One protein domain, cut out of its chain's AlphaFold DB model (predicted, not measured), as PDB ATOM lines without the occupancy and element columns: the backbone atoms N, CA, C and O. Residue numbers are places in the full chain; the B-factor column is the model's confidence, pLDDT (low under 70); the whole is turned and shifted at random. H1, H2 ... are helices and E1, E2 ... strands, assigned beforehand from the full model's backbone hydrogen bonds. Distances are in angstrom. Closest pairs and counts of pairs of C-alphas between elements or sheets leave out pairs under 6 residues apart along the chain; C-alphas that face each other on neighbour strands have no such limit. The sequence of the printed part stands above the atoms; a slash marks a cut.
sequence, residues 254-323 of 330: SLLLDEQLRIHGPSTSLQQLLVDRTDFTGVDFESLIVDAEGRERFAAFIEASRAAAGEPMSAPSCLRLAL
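AT A GLANCE: This is residues 254 to 323 of the 330 residues of the protein "Hypothetical protein" of Symbiodinium natans (UniProt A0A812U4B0). The two ends of the printed part come together as a short ribbon of two strands, E1 and E2 side by side, with the small helix H1 toward one end of the longest axis and the long helix H3 slanting away toward the other. The four-residue helix H2 lies between H1 and H3 along the chain, near the first turns of H3, and residues 307 to 313, of which 307 to 309 belong to H3, stick out. The printed part has 70 residues, with three named helices and two named strands in the order E1, H1, H2, H3, E2; the sheet is E1 - E2, antiparallel, and the class is mixed, helices and strands. The whole is compact, with a radius of gyration of the C-alphas of 12.5 A, and it spans 38 by 25 by 17 A.

IN THESE COORDINATES: E1 is residues 254 to 257, 9.7 A from first to last C-alpha, and begins with C-alpha 254 at (237.278, 216.658, 283.369). H1, residues 268 to 274, is 9.9 A long. H2, residues 285 to 288, is 5.4 A long. H3, residues 292 to 309, is the longest helix at 25.9 A, from C-alpha 292 at (241.164, 235.186, 271.230) to C-alpha 309 at (228.339, 213.477, 265.248). E2, residues 319 to 322, is 9.7 A long and ends with C-alpha 322 at (239.662, 216.844, 279.289).

HOW THE PARTS SIT: E1 and E2 are antiparallel neighbours, with 154 degrees between their directions. The C-alphas of Leu 257 and Leu 319 face each other at 5.1 A; N 257 and O 319 are within hydrogen-bond range at 2.8 A, as are N 321 and O 255 at 2.9 A. Residues 256 to 257 of E1 also pair briefly, antiparallel, with residues 263 to 264. The closest C-alphas of E1 and H1 are those of Ser 254 and Ser 269, 7.3 A apart. Those of E1 and H2 are Leu 257 and Phe 285, 7.8 A apart. H2 and H3 are close but not clearly touching; their closest C-alphas, of Glu 286 and Arg 295, are 6.4 A apart. H1 is apart from H2, H3 and E2. In H1 and H3 every O i to N i+4 pair is within hydrogen-bond range; H2 is too short for such a pair, and its one O i to N i+3 pair is within range.

THE WHOLE: The two C-alphas farthest apart are those of Arg 277 and Gly 310, at 38.3 A, while the first and last printed, of Ser 254 and Leu 323, are 6.2 A apart. The printed part has no cut. The link from H2 to H3 is tight, the other links are short, and none is long. The model's mean pLDDT over the printed part is 82.1; it is under 70 at residue 254, residues 311 to 318 and residue 323.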
ATOM      1  N   SER A 254     238.327 216.890 284.358       68.62
ATOM      2  CA  SER A 254     237.278 216.658 283.369       68.62
ATOM      3  C   SER A 254     236.096 217.558 283.682       68.62
ATOM      4  O   SER A 254     235.444 217.361 284.707       68.62
ATOM      5  N   LEU A 255     235.819 218.513 282.800       82.19
ATOM      6  CA  LEU A 255     234.616 219.332 282.867       82.19
ATOM      7  C   LEU A 255     233.535 218.714 281.994       82.19
ATOM      8  O   LEU A 255     233.805 218.271 280.876       82.19
ATOM      9  N   LEU A 256     232.313 218.682 282.514       84.62
ATOM     10  CA  LEU A 256     231.135 218.394 281.716       84.62
ATOM     11  C   LEU A 256     230.559 219.734 281.261       84.62
ATOM     12  O   LEU A 256     230.361 220.617 282.093       84.62
ATOM     13  N   LEU A 257     230.305 219.886 279.967       88.94
ATOM     14  CA  LEU A 257     229.565 221.024 279.439       88.94
ATOM     15  C   LEU A 257     228.142 220.606 279.059       88.94
ATOM     16  O   LEU A 257     227.924 219.494 278.564       88.94
ATOM     17  N   ASP A 258     227.187 221.499 279.301       89.06
ATOM     18  CA  ASP A 258     225.813 221.364 278.823       89.06
ATOM     19  C   ASP A 258     225.681 221.735 277.332       89.06
ATOM     20  O   ASP A 258     226.653 222.056 276.645       89.06
ATOM     21  N   GLU A 259     224.456 221.662 276.809       89.19
ATOM     22  CA  GLU A 259     224.143 221.970 275.406       89.19
ATOM     23  C   GLU A 259     224.438 223.433 275.029       89.19
ATOM     24  O   GLU A 259     224.610 223.754 273.850       89.19
ATOM     25  N   GLN A 260     224.508 224.324 276.021       90.56
ATOM     26  CA  GLN A 260     224.848 225.736 275.868       90.56
ATOM     27  C   GLN A 260     226.338 226.002 276.131       90.56
ATOM     28  O   GLN A 260     226.725 227.163 276.240       90.56
ATOM     29  N   LEU A 261     227.166 224.951 276.207       89.12
ATOM     30  CA  LEU A 261     228.603 225.007 276.501       89.12
ATOM     31  C   LEU A 261     228.933 225.597 277.884       89.12
ATOM     32  O   LEU A 261     230.059 226.038 278.130       89.12
ATOM     33  N   ARG A 262     227.982 225.571 278.820       93.25
ATOM     34  CA  ARG A 262     228.194 225.995 280.206       93.25
ATOM     35  C   ARG A 262     228.622 224.820 281.063       93.25
ATOM     36  O   ARG A 262     228.263 223.673 280.811       93.25
ATOM     37  N   ILE A 263     229.390 225.110 282.103       91.38
ATOM     38  CA  ILE A 263     229.919 224.084 283.003       91.38
ATOM     39  C   ILE A 263     228.772 223.453 283.797       91.38
ATOM     40  O   ILE A 263     228.074 224.129 284.554       91.38
ATOM     41  N   HIS A 264     228.600 222.142 283.656       87.94
ATOM     42  CA  HIS A 264     227.560 221.369 284.319       87.94
ATOM     43  C   HIS A 264     228.163 220.437 285.382       87.94
ATOM     44  O   HIS A 264     229.053 219.635 285.102       87.94
ATOM     45  N   GLY A 265     227.658 220.518 286.615       86.56
ATOM     46  CA  GLY A 265     228.167 219.753 287.757       86.56
ATOM     47  C   GLY A 265     229.281 220.464 288.546       86.56
ATOM     48  O   GLY A 265     229.642 221.595 288.232       86.56
ATOM     49  N   PRO A 266     229.809 219.823 289.608       82.62
ATOM     50  CA  PRO A 266     230.749 220.455 290.530       82.62
ATOM     51  C   PRO A 266     232.067 220.834 289.841       82.62
ATOM     52  O   PRO A 266     232.807 219.976 289.364       82.62
ATOM     53  N   SER A 267     232.389 222.129 289.857       82.88
ATOM     54  CA  SER A 267     233.577 222.724 289.226       82.88
ATOM     55  C   SER A 267     234.873 222.588 290.049       82.88
ATOM     56  O   SER A 267     235.839 223.317 289.828       82.88
ATOM     57  N   THR A 268     234.940 221.636 290.987       77.81
ATOM     58  CA  THR A 268     236.036 221.517 291.970       77.81
ATOM     59  C   THR A 268     237.408 221.307 291.331       77.81
ATOM     60  O   THR A 268     238.402 221.835 291.826       77.81
ATOM     61  N   SER A 269     237.481 220.595 290.204       74.56
ATOM     62  CA  SER A 269     238.728 220.440 289.447       74.56
ATOM     63  C   SER A 269     239.192 221.752 288.806       74.56
ATOM     64  O   SER A 269     240.388 222.018 288.766       74.56
ATOM     65  N   LEU A 270     238.261 222.592 288.342       80.44
ATOM     66  CA  LEU A 270     238.579 223.904 287.771       80.44
ATOM     67  C   LEU A 270     238.992 224.899 288.856       80.44
ATOM     68  O   LEU A 270     239.956 225.632 288.673       80.44
ATOM     69  N   GLN A 271     238.315 224.867 290.006       84.12
ATOM     70  CA  GLN A 271     238.680 225.627 291.206       84.12
ATOM     71  C   GLN A 271     240.108 225.314 291.659       84.12
ATOM     72  O   GLN A 271     240.895 226.214 291.944       84.12
ATOM     73  N   GLN A 272     240.467 224.027 291.679       75.75
ATOM     74  CA  GLN A 272     241.822 223.590 292.006       75.75
ATOM     75  C   GLN A 272     242.845 224.039 290.956       75.75
ATOM     76  O   GLN A 272     243.936 224.459 291.332       75.75
ATOM     77  N   LEU A 273     242.491 223.990 289.666       78.06
ATOM     78  CA  LEU A 273     243.377 224.388 288.569       78.06
ATOM     79  C   LEU A 273     243.634 225.904 288.539       78.06
ATOM     80  O   LEU A 273     244.765 226.332 288.324       78.06
ATOM     81  N   LEU A 274     242.592 226.710 288.758       80.19
ATOM     82  CA  LEU A 274     242.659 228.174 288.755       80.19
ATOM     83  C   LEU A 274     243.089 228.756 290.109       80.19
ATOM     84  O   LEU A 274     243.299 229.961 290.213       80.19
ATOM     85  N   VAL A 275     243.236 227.909 291.137       81.69
ATOM     86  CA  VAL A 275     243.523 228.314 292.524       81.69
ATOM     87  C   VAL A 275     242.505 229.363 293.008       81.69
ATOM     88  O   VAL A 275     242.826 230.286 293.753       81.69
ATOM     89  N   ASP A 276     241.251 229.210 292.583       83.81
ATOM     90  CA  ASP A 276     240.145 230.103 292.918       83.81
ATOM     91  C   ASP A 276     239.032 229.311 293.619       83.81
ATOM     92  O   ASP A 276     238.777 228.145 293.316       83.81
ATOM     93  N   ARG A 277     238.383 229.931 294.607       85.44
ATOM     94  CA  ARG A 277     237.275 229.332 295.373       85.44
ATOM     95  C   ARG A 277     235.904 229.661 294.781       85.44
ATOM     96  O   ARG A 277     234.891 229.305 295.380       85.44
ATOM     97  N   THR A 278     235.864 230.366 293.655       89.75
ATOM     98  CA  THR A 278     234.632 230.702 292.942       89.75
ATOM     99  C   THR A 278     233.975 229.446 292.363       89.75
ATOM    100  O   THR A 278     234.635 228.542 291.858       89.75
ATOM    101  N   ASP A 279     232.653 229.335 292.484       90.38
ATOM    102  CA  ASP A 279     231.912 228.257 291.828       90.38
ATOM    103  C   ASP A 279     231.642 228.633 290.373       90.38
ATOM    104  O   ASP A 279     230.947 229.608 290.094       90.38
ATOM    105  N   PHE A 280     232.209 227.856 289.451       92.06
ATOM    106  CA  PHE A 280     232.052 228.050 288.012       92.06
ATOM    107  C   PHE A 280     230.857 227.278 287.433       92.06
ATOM    108  O   PHE A 280     230.680 227.247 286.217       92.06
ATOM    109  N   THR A 281     230.031 226.639 288.266       93.12
ATOM    110  CA  THR A 281     228.837 225.919 287.800       93.12
ATOM    111  C   THR A 281     227.881 226.876 287.074       93.12
ATOM    112  O   THR A 281     227.491 227.912 287.607       93.12
ATOM    113  N   GLY A 282     227.493 226.535 285.845       92.75
ATOM    114  CA  GLY A 282     226.621 227.343 284.986       92.75
ATOM    115  C   GLY A 282     227.313 228.506 284.268       92.75
ATOM    116  O   GLY A 282     226.654 229.208 283.497       92.75
ATOM    117  N   VAL A 283     228.617 228.708 284.484       94.25
ATOM    118  CA  VAL A 283     229.408 229.700 283.745       94.25
ATOM    119  C   VAL A 283     229.676 229.182 282.335       94.25
ATOM    120  O   VAL A 283     229.967 228.001 282.137       94.25
ATOM    121  N   ASP A 284     229.559 230.076 281.356       93.69
ATOM    122  CA  ASP A 284     229.907 229.802 279.965       93.69
ATOM    123  C   ASP A 284     231.413 229.548 279.840       93.69
ATOM    124  O   ASP A 284     232.226 230.408 280.196       93.69
ATOM    125  N   PHE A 285     231.790 228.366 279.349       91.88
ATOM    126  CA  PHE A 285     233.191 227.972 279.269       91.88
ATOM    127  C   PHE A 285     233.988 228.878 278.323       91.88
ATOM    128  O   PHE A 285     235.153 229.165 278.594       91.88
ATOM    129  N   GLU A 286     233.363 229.397 277.263       92.75
ATOM    130  CA  GLU A 286     234.034 230.285 276.308       92.75
ATOM    131  C   GLU A 286     234.465 231.608 276.961       92.75
ATOM    132  O   GLU A 286     235.524 232.150 276.637       92.75
ATOM    133  N   SER A 287     233.703 232.086 277.953       93.50
ATOM    134  CA  SER A 287     234.033 233.298 278.715       93.50
ATOM    135  C   SER A 287     235.269 233.150 279.609       93.50
ATOM    136  O   SER A 287     235.882 234.151 279.981       93.50
ATOM    137  N   LEU A 288     235.661 231.912 279.926       89.25
ATOM    138  CA  LEU A 288     236.845 231.604 280.731       89.25
ATOM    139  C   LEU A 288     238.128 231.534 279.884       89.25
ATOM    140  O   LEU A 288     239.227 231.506 280.437       89.25
ATOM    141  N   ILE A 289     238.014 231.531 278.551       89.62
ATOM    142  CA  ILE A 289     239.155 231.519 277.633       89.62
ATOM    143  C   ILE A 289     239.580 232.966 277.351       89.62
ATOM    144  O   ILE A 289     238.975 233.675 276.545       89.62
ATOM    145  N   VAL A 290     240.649 233.404 278.017       89.56
ATOM    146  CA  VAL A 290     241.163 234.784 277.920       89.56
ATOM    147  C   VAL A 290     241.634 235.112 276.495       89.56
ATOM    148  O   VAL A 290     241.352 236.191 275.967       89.56
ATOM    149  N   ASP A 291     242.293 234.159 275.837       89.44
ATOM    150  CA  ASP A 291     242.939 234.372 274.544       89.44
ATOM    151  C   ASP A 291     241.953 234.255 273.372       89.44
ATOM    152  O   ASP A 291     241.190 233.293 273.262       89.44
ATOM    153  N   ALA A 292     241.994 235.215 272.442       90.06
ATOM    154  CA  ALA A 292     241.164 235.186 271.230       90.06
ATOM    155  C   ALA A 292     241.480 233.970 270.337       90.06
ATOM    156  O   ALA A 292     240.568 233.317 269.839       90.06
ATOM    157  N   GLU A 293     242.764 233.614 270.214       91.00
ATOM    158  CA  GLU A 293     243.217 232.417 269.491       91.00
ATOM    159  C   GLU A 293     242.701 231.123 270.148       91.00
ATOM    160  O   GLU A 293     242.335 230.166 269.464       91.00
ATOM    161  N   GLY A 294     242.628 231.094 271.483       86.19
ATOM    162  CA  GLY A 294     242.062 229.973 272.232       86.19
ATOM    163  C   GLY A 294     240.567 229.798 271.963       86.19
ATOM    164  O   GLY A 294     240.115 228.671 271.751       86.19
ATOM    165  N   ARG A 295     239.815 230.906 271.915       91.69
ATOM    166  CA  ARG A 295     238.379 230.905 271.590       91.69
ATOM    167  C   ARG A 295     238.114 230.425 270.169       91.69
ATOM    168  O   ARG A 295     237.264 229.564 269.972       91.69
ATOM    169  N   GLU A 296     238.898 230.890 269.199       91.62
ATOM    170  CA  GLU A 296     238.785 230.449 267.804       91.62
ATOM    171  C   GLU A 296     239.071 228.946 267.653       91.62
ATOM    172  O   GLU A 296     238.301 228.218 267.023       91.62
ATOM    173  N   ARG A 297     240.126 228.440 268.308       88.75
ATOM    174  CA  ARG A 297     240.437 226.999 268.334       88.75
ATOM    175  C   ARG A 297     239.340 226.175 269.002       88.75
ATOM    176  O   ARG A 297     239.037 225.079 268.531       88.75
ATOM    177  N   PHE A 298     238.762 226.678 270.090       89.75
ATOM    178  CA  PHE A 298     237.662 226.010 270.781       89.75
ATOM    179  C   PHE A 298     236.406 225.951 269.904       89.75
ATOM    180  O   PHE A 298     235.830 224.877 269.745       89.75
ATOM    181  N   ALA A 299     236.040 227.057 269.254       90.94
ATOM    182  CA  ALA A 299     234.925 227.105 268.312       90.94
ATOM    183  C   ALA A 299     235.110 226.106 267.156       90.94
ATOM    184  O   ALA A 299     234.209 225.309 266.884       90.94
ATOM    185  N   ALA A 300     236.305 226.062 266.553       91.44
ATOM    186  CA  ALA A 300     236.640 225.102 265.500       91.44
ATOM    187  C   ALA A 300     236.561 223.640 265.983       91.44
ATOM    188  O   ALA A 300     236.096 222.762 265.255       91.44
ATOM    189  N   PHE A 301     236.975 223.362 267.224       87.44
ATOM    190  CA  PHE A 301     236.850 222.035 267.832       87.44
ATOM    191  C   PHE A 301     235.384 221.617 268.030       87.44
ATOM    192  O   PHE A 301     235.029 220.471 267.738       87.44
ATOM    193  N   ILE A 302     234.524 222.526 268.501       88.19
ATOM    194  CA  ILE A 302     233.085 222.266 268.657       88.19
ATOM    195  C   ILE A 302     232.434 222.019 267.295       88.19
ATOM    196  O   ILE A 302     231.660 221.073 267.153       88.19
ATOM    197  N   GLU A 303     232.773 222.818 266.284       87.12
ATOM    198  CA  GLU A 303     232.269 222.648 264.921       87.12
ATOM    199  C   GLU A 303     232.693 221.300 264.321       87.12
ATOM    200  O   GLU A 303     231.850 220.553 263.823       87.12
ATOM    201  N   ALA A 304     233.969 220.926 264.461       84.69
ATOM    202  CA  ALA A 304     234.474 219.626 264.028       84.69
ATOM    203  C   ALA A 304     233.792 218.459 264.765       84.69
ATOM    204  O   ALA A 304     233.464 217.440 264.155       84.69
ATOM    205  N   SER A 305     233.530 218.615 266.066       79.31
ATOM    206  CA  SER A 305     232.840 217.603 266.877       79.31
ATOM    207  C   SER A 305     231.377 217.435 266.459       79.31
ATOM    208  O   SER A 305     230.890 216.307 266.374       79.31
ATOM    209  N   ARG A 306     230.684 218.534 266.134       79.12
ATOM    210  CA  ARG A 306     229.316 218.511 265.583       79.12
ATOM    211  C   ARG A 306     229.276 217.843 264.211       79.12
ATOM    212  O   ARG A 306     228.434 216.981 263.980       79.12
ATOM    213  N   ALA A 307     230.219 218.188 263.334       81.94
ATOM    214  CA  ALA A 307     230.329 217.587 262.006       81.94
ATOM    215  C   ALA A 307     230.554 216.066 262.076       81.94
ATOM    216  O   ALA A 307     229.977 215.323 261.284       81.94
ATOM    217  N   ALA A 308     231.341 215.593 263.048       78.69
ATOM    218  CA  ALA A 308     231.585 214.168 263.268       78.69
ATOM    219  C   ALA A 308     230.373 213.413 263.847       78.69
ATOM    220  O   ALA A 308     230.208 212.227 263.565       78.69
ATOM    221  N   ALA A 309     229.529 214.077 264.643       74.06
ATOM    222  CA  ALA A 309     228.339 213.477 265.248       74.06
ATOM    223  C   ALA A 309     227.158 213.322 264.267       74.06
ATOM    224  O   ALA A 309     226.239 212.557 264.539       74.06
ATOM    225  N   GLY A 310     227.177 214.018 263.123       71.88
ATOM    226  CA  GLY A 310     226.144 213.902 262.088       71.88
ATOM    227  C   GLY A 310     224.766 214.463 262.476       71.88
ATOM    228  O   GLY A 310     223.809 214.263 261.731       71.88
ATOM    229  N   GLU A 311     224.652 215.167 263.607       62.12
ATOM    230  CA  GLU A 311     223.404 215.778 264.079       62.12
ATOM    231  C   GLU A 311     223.309 217.276 263.724       62.12
ATOM    232  O   GLU A 311     224.297 218.011 263.836       62.12
ATOM    233  N   PRO A 312     222.129 217.772 263.302       60.78
ATOM    234  CA  PRO A 312     221.933 219.187 263.011       60.78
ATOM    235  C   PRO A 312     221.652 220.046 264.265       60.78
ATOM    236  O   PRO A 312     220.731 219.799 265.035       60.78
ATOM    237  N   MET A 313     222.407 221.147 264.353       57.69
ATOM    238  CA  MET A 313     222.207 222.402 265.109       57.69
ATOM    239  C   MET A 313     222.275 222.450 266.650       57.69
ATOM    240  O   MET A 313     222.509 223.556 267.141       57.69
ATOM    241  N   SER A 314     222.168 221.367 267.429       59.00
ATOM    242  CA  SER A 314     222.445 221.437 268.883       59.00
ATOM    243  C   SER A 314     223.843 220.913 269.229       59.00
ATOM    244  O   SER A 314     224.400 220.058 268.540       59.00
ATOM    245  N   ALA A 315     224.480 221.481 270.262       58.62
ATOM    246  CA  ALA A 315     225.720 220.907 270.781       58.62
ATOM    247  C   ALA A 315     225.414 219.524 271.383       58.62
ATOM    248  O   ALA A 315     224.356 219.370 271.997       58.62
ATOM    249  N   PRO A 316     226.310 218.533 271.242       59.69
ATOM    250  CA  PRO A 316     226.094 217.219 271.833       59.69
ATOM    251  C   PRO A 316     225.895 217.356 273.347       59.69
ATOM    252  O   PRO A 316     226.728 217.946 274.040       59.69
ATOM    253  N   SER A 317     224.784 216.818 273.855       60.03
ATOM    254  CA  SER A 317     224.478 216.825 275.285       60.03
ATOM    255  C   SER A 317     225.598 216.119 276.056       60.03
ATOM    256  O   SER A 317     225.948 214.984 275.720       60.03
ATOM    257  N   CYS A 318     226.126 216.766 277.100       62.16
ATOM    258  CA  CYS A 318     227.166 216.235 277.992       62.16
ATOM    259  C   CYS A 318     228.556 216.088 277.345       62.16
ATOM    260  O   CYS A 318     229.192 215.031 277.436       62.16
ATOM    261  N   LEU A 319     229.072 217.159 276.732       72.88
ATOM    262  CA  LEU A 319     230.440 217.178 276.213       72.88
ATOM    263  C   LEU A 319     231.444 217.106 277.373       72.88
ATOM    264  O   LEU A 319     231.528 218.012 278.203       72.88
ATOM    265  N   ARG A 320     232.238 216.033 277.425       73.00
ATOM    266  CA  ARG A 320     233.315 215.888 278.410       73.00
ATOM    267  C   ARG A 320     234.615 216.455 277.846       73.00
ATOM    268  O   ARG A 320     235.232 215.843 276.975       73.00
ATOM    269  N   LEU A 321     235.051 217.593 278.373       71.00
ATOM    270  CA  LEU A 321     236.340 218.193 278.040       71.00
ATOM    271  C   LEU A 321     237.398 217.719 279.031       71.00
ATOM    272  O   LEU A 321     237.272 217.919 280.239       71.00
ATOM    273  N   ALA A 322     238.454 217.092 278.517       71.19
ATOM    274  CA  ALA A 322     239.662 216.844 279.289       71.19
ATOM    275  C   ALA A 322     240.547 218.089 279.195       71.19
ATOM    276  O   ALA A 322     241.100 218.381 278.131       71.19
ATOM    277  N   LEU A 323     240.667 218.831 280.294       67.06
ATOM    278  CA  LEU A 323     241.616 219.932 280.365       67.06
ATOM    279  C   LEU A 323     243.022 219.337 280.356       67.06
ATOM    280  O   LEU A 323     243.385 218.559 281.231       67.06
TER     281      LEU A 323